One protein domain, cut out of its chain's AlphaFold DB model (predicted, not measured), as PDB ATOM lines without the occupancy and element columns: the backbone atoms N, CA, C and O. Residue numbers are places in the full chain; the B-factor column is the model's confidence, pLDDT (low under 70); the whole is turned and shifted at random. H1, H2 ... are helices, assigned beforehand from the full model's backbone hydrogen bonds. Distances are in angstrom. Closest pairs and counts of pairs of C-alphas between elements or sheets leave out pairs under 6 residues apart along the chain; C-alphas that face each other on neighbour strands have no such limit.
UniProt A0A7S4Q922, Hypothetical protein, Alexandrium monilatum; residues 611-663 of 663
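What this domain is: This is residues 611 to 663 of the 663 residues of the protein "Hypothetical protein" of Alexandrium monilatum (UniProt A0A7S4Q922). A long helix, H1, has two shorter helices, H2 and H3, folded back in turn beside its later half, the three centres making a triangle, while residues 611 to 616 of H1 stick out past the others. The chain zigzags through two helical hairpins, H1 with H2 and H2 with H3. The printed part has 53 residues, with three named helices in the order H1, H2, H3 and no named strand; its class is all helix. The whole is compact, with a radius of gyration of the C-alphas of 10.9 A, and elongated, spanning 32 by 20 by 15 A.

Where its parts are: H1 takes residues 611 to 631 and is 30.2 A long, beginning with C-alpha 611 at (141.204, 133.828, 89.923). H2 takes residues 634 to 642 and is 12.4 A long. H3 takes residues 649 to 661 and is 18.2 A long, ending with C-alpha 661 at (143.291, 114.696, 111.229).

How they stand to each other: H1 touches H2 with residues 625 to 629 alone, at a steep tilt of 40 degrees, opposite ways; their closest C-alphas, of Ala 628 and Gly 634, are 6.4 A apart. H2 and H3 touch at a shallow tilt of 22 degrees, opposite ways, H3 with residues 652 to 656 alone; the closest C-alphas, of Ala 640 and Val 652, are 6.7 A apart. H1 touches H3 with residues 621 to 628 alone, the same way, at 35.2 degrees, only just a steep tilt; the closest C-alphas, of Leu 621 and Arg 653, are 6.4 A apart. In H1, H2 and H3 every O i to N i+4 pair is within hydrogen-bond range.

The domain as a whole: The C-alphas farthest apart, of Lys 611 and Arg 663, are 33.0 A apart, and Arg 663 is the chain's last residue. The printed part has no cut. The link from H1 to H2 is tight and that from H2 to H3 short. Mean pLDDT of the printed part is 84.3, with residues 644 to 648 and 663 under 70.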
ATOM      1  N   LYS A 611     142.117 134.835  90.492       89.94
ATOM      2  CA  LYS A 611     141.204 133.828  89.923       89.94
ATOM      3  C   LYS A 611     141.870 132.468  89.692       89.94
ATOM      4  O   LYS A 611     141.192 131.446  89.645       89.94
ATOM      5  N   ILE A 612     143.196 132.443  89.534       84.06
ATOM      6  CA  ILE A 612     143.959 131.186  89.498       84.06
ATOM      7  C   ILE A 612     143.984 130.588  90.908       84.06
ATOM      8  O   ILE A 612     143.631 129.424  91.074       84.06
ATOM      9  N   LYS A 613     144.282 131.412  91.918       92.06
ATOM     10  CA  LYS A 613     144.285 131.008  93.326       92.06
ATOM     11  C   LYS A 613     142.904 130.534  93.796       92.06
ATOM     12  O   LYS A 613     142.805 129.467  94.382       92.06
ATOM     13  N   GLU A 614     141.836 131.258  93.460       91.38
ATOM     14  CA  GLU A 614     140.438 130.866  93.714       91.38
ATOM     15  C   GLU A 614     140.111 129.478  93.121       91.38
ATOM     16  O   GLU A 614     139.545 128.616  93.793       91.38
ATOM     17  N   MET A 615     140.530 129.220  91.875       90.19
ATOM     18  CA  MET A 615     140.348 127.921  91.213       90.19
ATOM     19  C   MET A 615     141.180 126.791  91.837       90.19
ATOM     20  O   MET A 615     140.739 125.639  91.842       90.19
ATOM     21  N   GLU A 616     142.378 127.082  92.344       93.12
ATOM     22  CA  GLU A 616     143.212 126.115  93.069       93.12
ATOM     23  C   GLU A 616     142.620 125.781  94.441       93.12
ATOM     24  O   GLU A 616     142.498 124.607  94.791       93.12
ATOM     25  N   GLU A 617     142.178 126.795  95.181       92.00
ATOM     26  CA  GLU A 617     141.533 126.663  96.486       92.00
ATOM     27  C   GLU A 617     140.211 125.877  96.404       92.00
ATOM     28  O   GLU A 617     139.972 124.976  97.213       92.00
ATOM     29  N   ARG A 618     139.404 126.115  95.361       93.00
ATOM     30  CA  ARG A 618     138.205 125.316  95.070       93.00
ATOM     31  C   ARG A 618     138.531 123.848  94.773       93.00
ATOM     32  O   ARG A 618     137.876 122.957  95.306       93.00
ATOM     33  N   ARG A 619     139.572 123.571  93.978       93.25
ATOM     34  CA  ARG A 619     140.013 122.188  93.700       93.25
ATOM     35  C   ARG A 619     140.552 121.472  94.937       93.25
ATOM     36  O   ARG A 619     140.395 120.259  95.050       93.25
ATOM     37  N   GLN A 620     141.194 122.191  95.858       92.56
ATOM     38  CA  GLN A 620     141.625 121.618  97.135       92.56
ATOM     39  C   GLN A 620     140.422 121.194  97.987       92.56
ATOM     40  O   GLN A 620     140.440 120.098  98.545       92.56
ATOM     41  N   LEU A 621     139.359 122.004  98.028       92.81
ATOM     42  CA  LEU A 621     138.103 121.643  98.694       92.81
ATOM     43  C   LEU A 621     137.430 120.419  98.055       92.81
ATOM     44  O   LEU A 621     137.092 119.484  98.776       92.81
ATOM     45  N   GLU A 622     137.315 120.375  96.725       93.56
ATOM     46  CA  GLU A 622     136.750 119.223  95.999       93.56
ATOM     47  C   GLU A 622     137.528 117.919  96.293       93.56
ATOM     48  O   GLU A 622     136.922 116.868  96.512       93.56
ATOM     49  N   ARG A 623     138.868 117.977  96.389       94.56
ATOM     50  CA  ARG A 623     139.697 116.822  96.790       94.56
ATOM     51  C   ARG A 623     139.448 116.386  98.238       94.56
ATOM     52  O   ARG A 623     139.271 115.194  98.468       94.56
ATOM     53  N   LEU A 624     139.399 117.323  99.191       92.81
ATOM     54  CA  LEU A 624     139.143 117.018 100.609       92.81
ATOM     55  C   LEU A 624     137.741 116.424 100.827       92.81
ATOM     56  O   LEU A 624     137.582 115.505 101.626       92.81
ATOM     57  N   GLN A 625     136.735 116.902 100.088       93.25
ATOM     58  CA  GLN A 625     135.385 116.327 100.099       93.25
ATOM     59  C   GLN A 625     135.378 114.894  99.547       93.25
ATOM     60  O   GLN A 625     134.820 113.998 100.182       93.25
ATOM     61  N   ALA A 626     136.039 114.649  98.411       93.38
ATOM     62  CA  ALA A 626     136.143 113.312  97.821       93.38
ATOM     63  C   ALA A 626     136.923 112.324  98.713       93.38
ATOM     64  O   ALA A 626     136.582 111.142  98.784       93.38
ATOM     65  N   GLU A 627     137.958 112.793  99.415       93.81
ATOM     66  CA  GLU A 627     138.707 111.998 100.389       93.81
ATOM     67  C   GLU A 627     137.850 111.657 101.614       93.81
ATOM     68  O   GLU A 627     137.708 110.484 101.950       93.81
ATOM     69  N   ALA A 628     137.182 112.644 102.217       93.00
ATOM     70  CA  ALA A 628     136.276 112.419 103.340       93.00
ATOM     71  C   ALA A 628     135.117 111.460 102.979       93.00
ATOM     72  O   ALA A 628     134.789 110.570 103.768       93.00
ATOM     73  N   GLN A 629     134.565 111.545 101.763       91.81
ATOM     74  CA  GLN A 629     133.593 110.568 101.253       91.81
ATOM     75  C   GLN A 629     134.177 109.146 101.169       91.81
ATOM     76  O   GLN A 629     133.560 108.210 101.676       91.81
ATOM     77  N   ARG A 630     135.385 108.966 100.606       93.44
ATOM     78  CA  ARG A 630     136.078 107.655 100.550       93.44
ATOM     79  C   ARG A 630     136.375 107.067 101.930       93.44
ATOM     80  O   ARG A 630     136.370 105.852 102.097       93.44
ATOM     81  N   VAL A 631     136.644 107.930 102.905       94.44
ATOM     82  CA  VAL A 631     136.960 107.602 104.305       94.44
ATOM     83  C   VAL A 631     135.718 107.126 105.082       94.44
ATOM     84  O   VAL A 631     135.876 106.526 106.150       94.44
ATOM     85  N   GLY A 632     134.511 107.319 104.532       94.62
ATOM     86  CA  GLY A 632     133.225 106.963 105.141       94.62
ATOM     87  C   GLY A 632     132.525 108.126 105.854       94.62
ATOM     88  O   GLY A 632     131.502 107.918 106.491       94.62
ATOM     89  N   LEU A 633     133.044 109.353 105.738       93.69
ATOM     90  CA  LEU A 633     132.498 110.559 106.374       93.69
ATOM     91  C   LEU A 633     131.479 111.294 105.484       93.69
ATOM     92  O   LEU A 633     131.230 112.478 105.695       93.69
ATOM     93  N   GLY A 634     130.900 110.625 104.480       90.62
ATOM     94  CA  GLY A 634     130.031 111.252 103.475       90.62
ATOM     95  C   GLY A 634     128.871 112.058 104.071       90.62
ATOM     96  O   GLY A 634     128.649 113.191 103.655       90.62
ATOM     97  N   GLU A 635     128.207 111.532 105.103       90.12
ATOM     98  CA  GLU A 635     127.114 112.232 105.793       90.12
ATOM     99  C   GLU A 635     127.596 113.502 106.513       90.12
ATOM    100  O   GLU A 635     126.965 114.546 106.389       90.12
ATOM    101  N   ALA A 636     128.760 113.462 107.171       86.88
ATOM    102  CA  ALA A 636     129.349 114.633 107.827       86.88
ATOM    103  C   ALA A 636     129.832 115.699 106.820       86.88
ATOM    104  O   ALA A 636     129.796 116.893 107.116       86.88
ATOM    105  N   VAL A 637     130.260 115.287 105.619       88.38
ATOM    106  CA  VAL A 637     130.580 116.202 104.507       88.38
ATOM    107  C   VAL A 637     129.313 116.890 103.996       88.38
ATOM    108  O   VAL A 637     129.329 118.097 103.764       88.38
ATOM    109  N   GLU A 638     128.213 116.148 103.837       86.19
ATOM    110  CA  GLU A 638     126.928 116.727 103.440       86.19
ATOM    111  C   GLU A 638     126.336 117.638 104.517       86.19
ATOM    112  O   GLU A 638     125.832 118.708 104.188       86.19
ATOM    113  N   GLU A 639     126.417 117.264 105.794       86.25
ATOM    114  CA  GLU A 639     125.943 118.090 106.907       86.25
ATOM    115  C   GLU A 639     126.742 119.397 107.010       86.25
ATOM    116  O   GLU A 639     126.147 120.473 107.071       86.25
ATOM    117  N   ALA A 640     128.076 119.337 106.900       82.00
ATOM    118  CA  ALA A 640     128.921 120.531 106.814       82.00
ATOM    119  C   ALA A 640     128.607 121.387 105.571       82.00
ATOM    120  O   ALA A 640     128.630 122.614 105.649       82.00
ATOM    121  N   GLY A 641     128.268 120.761 104.438       81.19
ATOM    122  CA  GLY A 641     127.830 121.457 103.225       81.19
ATOM    123  C   GLY A 641     126.474 122.158 103.372       81.19
ATOM    124  O   GLY A 641     126.298 123.253 102.847       81.19
ATOM    125  N   ARG A 642     125.529 121.567 104.115       80.50
ATOM    126  CA  ARG A 642     124.209 122.162 104.407       80.50
ATOM    127  C   ARG A 642     124.274 123.242 105.494       80.50
ATOM    128  O   ARG A 642     123.483 124.175 105.463       80.50
ATOM    129  N   ALA A 643     125.208 123.136 106.439       73.56
ATOM    130  CA  ALA A 643     125.357 124.083 107.547       73.56
ATOM    131  C   ALA A 643     125.992 125.435 107.148       73.56
ATOM    132  O   ALA A 643     126.013 126.360 107.963       73.56
ATOM    133  N   VAL A 644     126.528 125.566 105.928       68.44
ATOM    134  CA  VAL A 644     127.257 126.760 105.467       68.44
ATOM    135  C   VAL A 644     126.516 127.457 104.319       68.44
ATOM    136  O   VAL A 644     126.983 127.537 103.186       68.44
ATOM    137  N   GLU A 645     125.368 128.055 104.640       51.56
ATOM    138  CA  GLU A 645     124.754 129.094 103.802       51.56
ATOM    139  C   GLU A 645     125.501 130.433 103.982       51.56
ATOM    140  O   GLU A 645     125.053 131.353 104.668       51.56
ATOM    141  N   GLY A 646     126.694 130.547 103.392       67.00
ATOM    142  CA  GLY A 646     127.457 131.797 103.369       67.00
ATOM    143  C   GLY A 646     128.891 131.652 102.840       67.00
ATOM    144  O   GLY A 646     129.415 130.543 102.786       67.00
ATOM    145  N   PRO A 647     129.562 132.762 102.472       56.78
ATOM    146  CA  PRO A 647     130.915 132.740 101.911       56.78
ATOM    147  C   PRO A 647     131.962 132.445 102.999       56.78
ATOM    148  O   PRO A 647     132.592 133.354 103.541       56.78
ATOM    149  N   LYS A 648     132.106 131.165 103.362       66.81
ATOM    150  CA  LYS A 648     133.058 130.657 104.366       66.81
ATOM    151  C   LYS A 648     133.668 129.316 103.946       66.81
ATOM    152  O   LYS A 648     133.726 128.374 104.735       66.81
ATOM    153  N   ASP A 649     134.182 129.264 102.722       73.50
ATOM    154  CA  ASP A 649     134.945 128.128 102.182       73.50
ATOM    155  C   ASP A 649     136.102 127.697 103.108       73.50
ATOM    156  O   ASP A 649     136.381 126.505 103.260       73.50
ATOM    157  N   ASP A 650     136.718 128.648 103.817       77.88
ATOM    158  CA  ASP A 650     137.748 128.390 104.834       77.88
ATOM    159  C   ASP A 650     137.227 127.627 106.064       77.88
ATOM    160  O   ASP A 650     137.958 126.823 106.645       77.88
ATOM    161  N   LEU A 651     135.966 127.833 106.466       80.25
ATOM    162  CA  LEU A 651     135.366 127.118 107.598       80.25
ATOM    163  C   LEU A 651     135.111 125.653 107.234       80.25
ATOM    164  O   LEU A 651     135.446 124.766 108.018       80.25
ATOM    165  N   VAL A 652     134.593 125.404 106.026       80.56
ATOM    166  CA  VAL A 652     134.419 124.048 105.480       80.56
ATOM    167  C   VAL A 652     135.781 123.359 105.351       80.56
ATOM    168  O   VAL A 652     135.936 122.222 105.794       80.56
ATOM    169  N   ARG A 653     136.807 124.065 104.843       80.25
ATOM    170  CA  ARG A 653     138.188 123.554 104.763       80.25
ATOM    171  C   ARG A 653     138.718 123.147 106.139       80.25
ATOM    172  O   ARG A 653     139.206 122.029 106.294       80.25
ATOM    173  N   ALA A 654     138.587 124.022 107.137       83.69
ATOM    174  CA  ALA A 654     139.061 123.776 108.496       83.69
ATOM    175  C   ALA A 654     138.306 122.628 109.189       83.69
ATOM    176  O   ALA A 654     138.920 121.838 109.906       83.69
ATOM    177  N   GLN A 655     136.994 122.499 108.968       82.44
ATOM    178  CA  GLN A 655     136.200 121.389 109.501       82.44
ATOM    179  C   GLN A 655     136.576 120.053 108.849       82.44
ATOM    180  O   GLN A 655     136.840 119.094 109.573       82.44
ATOM    181  N   LEU A 656     136.695 119.993 107.517       82.38
ATOM    182  CA  LEU A 656     137.123 118.784 106.803       82.38
ATOM    183  C   LEU A 656     138.538 118.351 107.208       82.38
ATOM    184  O   LEU A 656     138.751 117.183 107.523       82.38
ATOM    185  N   GLN A 657     139.488 119.286 107.297       82.88
ATOM    186  CA  GLN A 657     140.837 118.994 107.795       82.88
ATOM    187  C   GLN A 657     140.813 118.478 109.241       82.88
ATOM    188  O   GLN A 657     141.482 117.499 109.552       82.88
ATOM    189  N   LYS A 658     140.005 119.077 110.125       89.12
ATOM    190  CA  LYS A 658     139.875 118.634 111.523       89.12
ATOM    191  C   LYS A 658     139.204 117.263 111.659       89.12
ATOM    192  O   LYS A 658     139.508 116.555 112.615       89.12
ATOM    193  N   LEU A 659     138.314 116.887 110.739       78.88
ATOM    194  CA  LEU A 659     137.717 115.549 110.675       78.88
ATOM    195  C   LEU A 659     138.711 114.503 110.149       78.88
ATOM    196  O   LEU A 659     138.774 113.412 110.704       78.88
ATOM    197  N   LEU A 660     139.516 114.846 109.137       77.81
ATOM    198  CA  LEU A 660     140.537 113.955 108.576       77.81
ATOM    199  C   LEU A 660     141.732 113.740 109.524       77.81
ATOM    200  O   LEU A 660     142.231 112.630 109.610       77.81
ATOM    201  N   VAL A 661     142.159 114.767 110.272       84.75
ATOM    202  CA  VAL A 661     143.291 114.696 111.229       84.75
ATOM    203  C   VAL A 661     142.907 114.058 112.576       84.75
ATOM    204  O   VAL A 661     143.774 113.673 113.352       84.75
ATOM    205  N   LYS A 662     141.609 113.940 112.884       73.19
ATOM    206  CA  LYS A 662     141.118 113.264 114.101       73.19
ATOM    207  C   LYS A 662     141.070 111.732 113.992       73.19
ATOM    208  O   LYS A 662     140.648 111.095 114.958       73.19
ATOM    209  N   ARG A 663     141.435 111.171 112.838       56.38
ATOM    210  CA  ARG A 663     141.436 109.736 112.541       56.38
ATOM    211  C   ARG A 663     142.865 109.221 112.397       56.38
ATOM    212  O   ARG A 663     143.066 108.056 112.795       56.38
TER     213      ARG A 663